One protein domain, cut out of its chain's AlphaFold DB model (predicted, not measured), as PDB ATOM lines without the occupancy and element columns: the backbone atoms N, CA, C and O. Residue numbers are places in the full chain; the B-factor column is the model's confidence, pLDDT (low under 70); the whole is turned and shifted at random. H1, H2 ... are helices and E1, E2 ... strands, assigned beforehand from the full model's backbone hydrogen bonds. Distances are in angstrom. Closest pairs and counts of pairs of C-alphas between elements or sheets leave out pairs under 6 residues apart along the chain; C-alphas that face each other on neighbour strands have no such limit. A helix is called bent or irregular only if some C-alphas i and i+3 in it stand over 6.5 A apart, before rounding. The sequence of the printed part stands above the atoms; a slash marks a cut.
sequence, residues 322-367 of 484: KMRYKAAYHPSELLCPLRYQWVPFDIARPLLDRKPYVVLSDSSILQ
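AT A GLANCE: This is residues 322 to 367 of the 484 residues of the protein "Arginyl-tRNA--protein transferase" of Glycine soja (UniProt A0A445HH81). A short hairpin of two strands, E1 and E2, forms a floor, and H2 rises from the end of E2 as the middle piece of a small helical body. H3 packs crosswise on H2 near one end of the domain and also comes close to E2, while H1 lies off at the other end, beyond the start of E1. The printed part has 46 residues, with three named helices and two named strands in the order H1, E1, E2, H2, H3; the sheet E1 - E2 is antiparallel and the class is mostly helix. The whole is compact, with a radius of gyration of the C-alphas of 10.3 A and spans of 28 by 19 by 19 A.

IN THESE COORDINATES: E1 is residues 333 to 335, beginning at C-alpha 333 (14.812, 34.720, 53.293), and E2 is residues 342 to 344. H2, residues 345 to 354, is the longest helix, 14.3 A from first to last C-alpha. H1, residues 322 to 328, is 12.3 A long and starts at C-alpha 322 (6.631, 19.006, 54.173). H3, residues 360 to 366, is 10.3 A long and ends at C-alpha 366 (27.703, 33.106, 40.103). H1 and H3 are irregular, with C-alphas 322 and 325 7.2 A apart and C-alphas 361 and 364 7.1 A apart; H2 is only just irregular, with C-alphas 347 and 350 6.7 A apart.

HOW THE PARTS SIT: E1 and E2 form a hairpin, antiparallel at 146 degrees between their directions. N 334 and O 343 are within hydrogen-bond range at 2.8 A, and N 343 and O 334 at 2.9 A. H2 follows E2 with 0 residues between them, and its closest C-alphas to E1 are those of Phe 345 and Glu 333, 5.0 A apart. H2 and H3 touch, about perpendicular at 80 degrees; their closest C-alphas are those of Ala 348 and Leu 360, 5.8 A apart. The closest C-alphas of E2 and H3 are those of Val 343 and Ser 361, 6.6 A apart. H1 and H2 are close but not clearly touching, with the C-alphas of Ala 327 and Phe 345 closest at 7.0 A; they run opposite ways at a steep tilt of 41 degrees. H1 is apart from E2 and from H3. The O i to N i+4 pairs within hydrogen-bond range are 0 of 3 in H1, 3 of 6 in H2 and 1 of 3 in H3; the O i to N i+3 pairs within range are 3 of 4 in H1 and 2 of 4 in H3.

THE WHOLE: The two C-alphas farthest apart in the domain are those of Lys 322 and Ile 365, 30.8 A. The printed part has no cut. No link is long: E1 to E2 is short, and the other three are tight. The mean pLDDT of the printed part is 87.9, and residues 363 to 367 are under 70.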
ATOM      1  N   LYS A 322       7.315  18.501  52.966       84.81
ATOM      2  CA  LYS A 322       6.631  19.006  54.173       84.81
ATOM      3  C   LYS A 322       7.067  20.420  54.566       84.81
ATOM      4  O   LYS A 322       6.335  21.108  55.268       84.81
ATOM      5  N   MET A 323       8.235  20.879  54.112       89.62
ATOM      6  CA  MET A 323       8.768  22.206  54.432       89.62
ATOM      7  C   MET A 323       8.577  23.234  53.318       89.62
ATOM      8  O   MET A 323       8.751  24.427  53.570       89.62
ATOM      9  N   ARG A 324       8.176  22.818  52.107       88.75
ATOM     10  CA  ARG A 324       8.045  23.728  50.955       88.75
ATOM     11  C   ARG A 324       7.085  24.887  51.197       88.75
ATOM     12  O   ARG A 324       7.345  25.985  50.716       88.75
ATOM     13  N   TYR A 325       6.039  24.681  51.999       90.44
ATOM     14  CA  TYR A 325       5.067  25.732  52.311       90.44
ATOM     15  C   TYR A 325       5.701  26.958  52.993       90.44
ATOM     16  O   TYR A 325       5.190  28.062  52.830       90.44
ATOM     17  N   LYS A 326       6.811  26.794  53.732       93.25
ATOM     18  CA  LYS A 326       7.469  27.900  54.450       93.25
ATOM     19  C   LYS A 326       7.992  28.973  53.495       93.25
ATOM     20  O   LYS A 326       7.963  30.154  53.824       93.25
ATOM     21  N   ALA A 327       8.417  28.566  52.300       92.12
ATOM     22  CA  ALA A 327       8.925  29.471  51.277       92.12
ATOM     23  C   ALA A 327       7.820  30.260  50.548       92.12
ATOM     24  O   ALA A 327       8.122  31.220  49.852       92.12
ATOM     25  N   ALA A 328       6.545  29.881  50.712       91.38
ATOM     26  CA  ALA A 328       5.417  30.557  50.066       91.38
ATOM     27  C   ALA A 328       4.989  31.860  50.776       91.38
ATOM     28  O   ALA A 328       4.144  32.596  50.265       91.38
ATOM     29  N   TYR A 329       5.530  32.146  51.965       93.06
ATOM     30  CA  TYR A 329       5.256  33.385  52.693       93.06
ATOM     31  C   TYR A 329       6.291  34.449  52.324       93.06
ATOM     32  O   TYR A 329       7.468  34.295  52.635       93.06
ATOM     33  N   HIS A 330       5.851  35.536  51.683       91.62
ATOM     34  CA  HIS A 330       6.742  36.587  51.183       91.62
ATOM     35  C   HIS A 330       6.699  37.881  52.026       91.62
ATOM     36  O   HIS A 330       5.625  38.246  52.523       91.62
ATOM     37  N   PRO A 331       7.825  38.624  52.120       93.44
ATOM     38  CA  PRO A 331       9.163  38.249  51.639       93.44
ATOM     39  C   PRO A 331       9.751  37.079  52.450       93.44
ATOM     40  O   PRO A 331       9.517  36.988  53.652       93.44
ATOM     41  N   SER A 332      10.486  36.186  51.780       94.62
ATOM     42  CA  SER A 332      11.102  34.997  52.385       94.62
ATOM     43  C   SER A 332      12.615  35.048  52.218       94.62
ATOM     44  O   SER A 332      13.107  35.358  51.131       94.62
ATOM     45  N   GLU A 333      13.351  34.722  53.274       95.62
ATOM     46  CA  GLU A 333      14.812  34.720  53.293       95.62
ATOM     47  C   GLU A 333      15.324  33.430  53.936       95.62
ATOM     48  O   GLU A 333      14.733  32.908  54.882       95.62
ATOM     49  N   LEU A 334      16.449  32.922  53.434       95.31
ATOM     50  CA  LEU A 334      17.168  31.788  54.003       95.31
ATOM     51  C   LEU A 334      18.508  32.248  54.572       95.31
ATOM     52  O   LEU A 334      19.212  33.056  53.964       95.31
ATOM     53  N   LEU A 335      18.889  31.697  55.722       94.50
ATOM     54  CA  LEU A 335      20.197  31.943  56.315       94.50
ATOM     55  C   LEU A 335      21.250  31.077  55.617       94.50
ATOM     56  O   LEU A 335      21.170  29.850  55.631       94.50
ATOM     57  N   CYS A 336      22.260  31.707  55.023       93.19
ATOM     58  CA  CYS A 336      23.392  30.999  54.438       93.19
ATOM     59  C   CYS A 336      24.145  30.215  55.532       93.19
ATOM     60  O   CYS A 336      24.692  30.852  56.436       93.19
ATOM     61  N   PRO A 337      24.285  28.879  55.422       88.44
ATOM     62  CA  PRO A 337      24.800  28.042  56.512       88.44
ATOM     63  C   PRO A 337      26.270  28.316  56.857       88.44
ATOM     64  O   PRO A 337      26.672  28.158  58.000       88.44
ATOM     65  N   LEU A 338      27.075  28.759  55.884       91.00
ATOM     66  CA  LEU A 338      28.502  29.020  56.099       91.00
ATOM     67  C   LEU A 338      28.810  30.445  56.587       91.00
ATOM     68  O   LEU A 338      29.733  30.648  57.368       91.00
ATOM     69  N   ARG A 339      28.086  31.452  56.077       92.31
ATOM     70  CA  ARG A 339      28.416  32.878  56.288       92.31
ATOM     71  C   ARG A 339      27.405  33.637  57.140       92.31
ATOM     72  O   ARG A 339      27.620  34.816  57.394       92.31
ATOM     73  N   TYR A 340      26.317  32.987  57.550       92.88
ATOM     74  CA  TYR A 340      25.263  33.572  58.384       92.88
ATOM     75  C   TYR A 340      24.684  34.877  57.819       92.88
ATOM     76  O   TYR A 340      24.355  35.812  58.547       92.88
ATOM     77  N   GLN A 341      24.560  34.933  56.493       94.12
ATOM     78  CA  GLN A 341      23.937  36.036  55.768       94.12
ATOM     79  C   GLN A 341      22.558  35.608  55.280       94.12
ATOM     80  O   GLN A 341      22.419  34.519  54.721       94.12
ATOM     81  N   TRP A 342      21.562  36.466  55.484       94.31
ATOM     82  CA  TRP A 342      20.222  36.276  54.943       94.31
ATOM     83  C   TRP A 342      20.233  36.513  53.435       94.31
ATOM     84  O   TRP A 342      20.784  37.505  52.959       94.31
ATOM     85  N   VAL A 343      19.666  35.570  52.687       95.31
ATOM     86  CA  VAL A 343      19.569  35.605  51.227       95.31
ATOM     87  C   VAL A 343      18.101  35.429  50.844       95.31
ATOM     88  O   VAL A 343      17.489  34.458  51.297       95.31
ATOM     89  N   PRO A 344      17.525  36.308  50.005       95.69
ATOM     90  CA  PRO A 344      16.166  36.141  49.504       95.69
ATOM     91  C   PRO A 344      15.945  34.758  48.890       95.69
ATOM     92  O   PRO A 344      16.780  34.265  48.125       95.69
ATOM     93  N   PHE A 345      14.809  34.135  49.204       94.50
ATOM     94  CA  PHE A 345      14.500  32.782  48.747       94.50
ATOM     95  C   PHE A 345      14.525  32.666  47.219       94.50
ATOM     96  O   PHE A 345      15.053  31.690  46.698       94.50
ATOM     97  N   ASP A 346      14.052  33.683  46.497       93.25
ATOM     98  CA  ASP A 346      14.033  33.687  45.028       93.25
ATOM     99  C   ASP A 346      15.446  33.648  44.413       93.25
ATOM    100  O   ASP A 346      15.639  33.110  43.325       93.25
ATOM    101  N   ILE A 347      16.456  34.146  45.139       93.00
ATOM    102  CA  ILE A 347      17.875  34.049  44.757       93.00
ATOM    103  C   ILE A 347      18.449  32.680  45.152       93.00
ATOM    104  O   ILE A 347      19.237  32.091  44.412       93.00
ATOM    105  N   ALA A 348      18.067  32.163  46.322       93.19
ATOM    106  CA  ALA A 348      18.557  30.887  46.838       93.19
ATOM    107  C   ALA A 348      17.977  29.669  46.095       93.19
ATOM    108  O   ALA A 348      18.676  28.671  45.917       93.19
ATOM    109  N   ARG A 349      16.719  29.737  45.648       93.06
ATOM    110  CA  ARG A 349      15.977  28.614  45.060       93.06
ATOM    111  C   ARG A 349      16.687  27.993  43.849       93.06
ATOM    112  O   ARG A 349      16.971  26.802  43.930       93.06
ATOM    113  N   PRO A 350      17.089  28.743  42.801       93.25
ATOM    114  CA  PRO A 350      17.771  28.150  41.648       93.25
ATOM    115  C   PRO A 350      19.096  27.460  42.001       93.25
ATOM    116  O   PRO A 350      19.540  26.558  41.293       93.25
ATOM    117  N   LEU A 351      19.755  27.891  43.082       91.94
ATOM    118  CA  LEU A 351      20.978  27.261  43.571       91.94
ATOM    119  C   LEU A 351      20.675  25.918  44.245       91.94
ATOM    120  O   LEU A 351      21.351  24.926  43.974       91.94
ATOM    121  N   LEU A 352      19.643  25.893  45.090       92.38
ATOM    122  CA  LEU A 352      19.197  24.705  45.815       92.38
ATOM    123  C   LEU A 352      18.539  23.663  44.895       92.38
ATOM    124  O   LEU A 352      18.704  22.469  45.129       92.38
ATOM    125  N   ASP A 353      17.888  24.098  43.812       92.12
ATOM    126  CA  ASP A 353      17.364  23.214  42.761       92.12
ATOM    127  C   ASP A 353      18.505  22.432  42.065       92.12
ATOM    128  O   ASP A 353      18.309  21.309  41.601       92.12
ATOM    129  N   ARG A 354      19.719  23.010  41.988       90.62
ATOM    130  CA  ARG A 354      20.895  22.391  41.339       90.62
ATOM    131  C   ARG A 354      21.679  21.465  42.268       90.62
ATOM    132  O   ARG A 354      22.243  20.477  41.797       90.62
ATOM    133  N   LYS A 355      21.812  21.814  43.554       89.12
ATOM    134  CA  LYS A 355      22.629  21.067  44.527       89.12
ATOM    135  C   LYS A 355      21.991  21.070  45.921       89.12
ATOM    136  O   LYS A 355      21.591  22.135  46.384       89.12
ATOM    137  N   PRO A 356      22.020  19.935  46.650       83.50
ATOM    138  CA  PRO A 356      21.486  19.858  48.014       83.50
ATOM    139  C   PRO A 356      22.161  20.807  49.016       83.50
ATOM    140  O   PRO A 356      21.505  21.306  49.924       83.50
ATOM    141  N   TYR A 357      23.462  21.067  48.849       86.94
ATOM    142  CA  TYR A 357      24.231  21.979  49.696       86.94
ATOM    143  C   TYR A 357      24.884  23.071  48.850       86.94
ATOM    144  O   TYR A 357      25.667  22.781  47.939       86.94
ATOM    145  N   VAL A 358      24.575  24.334  49.163       88.12
ATOM    146  CA  VAL A 358      25.145  25.509  48.495       88.12
ATOM    147  C   VAL A 358      25.435  26.612  49.504       88.12
ATOM    148  O   VAL A 358      24.654  26.880  50.417       88.12
ATOM    149  N   VAL A 359      26.550  27.311  49.298       91.19
ATOM    150  CA  VAL A 359      26.841  28.563  49.991       91.19
ATOM    151  C   VAL A 359      25.987  29.675  49.370       91.19
ATOM    152  O   VAL A 359      26.370  30.304  48.389       91.19
ATOM    153  N   LEU A 360      24.797  29.904  49.929       90.94
ATOM    154  CA  LEU A 360      23.767  30.795  49.359       90.94
ATOM    155  C   LEU A 360      24.249  32.237  49.099       90.94
ATOM    156  O   LEU A 360      23.772  32.906  48.182       90.94
ATOM    157  N   SER A 361      25.211  32.718  49.892       87.50
ATOM    158  CA  SER A 361      25.779  34.069  49.759       87.50
ATOM    159  C   SER A 361      26.703  34.252  48.542       87.50
ATOM    160  O   SER A 361      26.963  35.389  48.161       87.50
ATOM    161  N   ASP A 362      27.145  33.174  47.876       84.25
ATOM    162  CA  ASP A 362      27.949  33.254  46.637       84.25
ATOM    163  C   ASP A 362      27.113  33.589  45.386       84.25
ATOM    164  O   ASP A 362      27.643  33.676  44.276       84.25
ATOM    165  N   SER A 363      25.805  33.810  45.539       69.00
ATOM    166  CA  SER A 363      24.882  34.164  44.448       69.00
ATOM    167  C   SER A 363      25.334  35.377  43.622       69.00
ATOM    168  O   SER A 363      25.160  35.387  42.404       69.00
ATOM    169  N   SER A 364      25.994  36.356  44.247       58.97
ATOM    170  CA  SER A 364      26.580  37.524  43.568       58.97
ATOM    171  C   SER A 364      27.807  37.192  42.700       58.97
ATOM    172  O   SER A 364      28.102  37.909  41.746       58.97
ATOM    173  N   ILE A 365      28.508  36.089  42.981       55.59
ATOM    174  CA  ILE A 365      29.693  35.634  42.235       55.59
ATOM    175  C   ILE A 365      29.272  34.780  41.028       55.59
ATOM    176  O   ILE A 365      29.871  34.881  39.957       55.59
ATOM    177  N   LEU A 366      28.207  33.983  41.167       52.75
ATOM    178  CA  LEU A 366      27.703  33.106  40.103       52.75
ATOM    179  C   LEU A 366      27.027  33.869  38.953       52.75
ATOM    180  O   LEU A 366      27.147  33.448  37.804       52.75
ATOM    181  N   GLN A 367      26.404  35.022  39.224       51.28
ATOM    182  CA  GLN A 367      25.850  35.889  38.172       51.28
ATOM    183  C   GLN A 367      26.925  36.468  37.231       51.28
ATOM    184  O   GLN A 367      26.626  36.768  36.081       51.28
TER     185      GLN A 367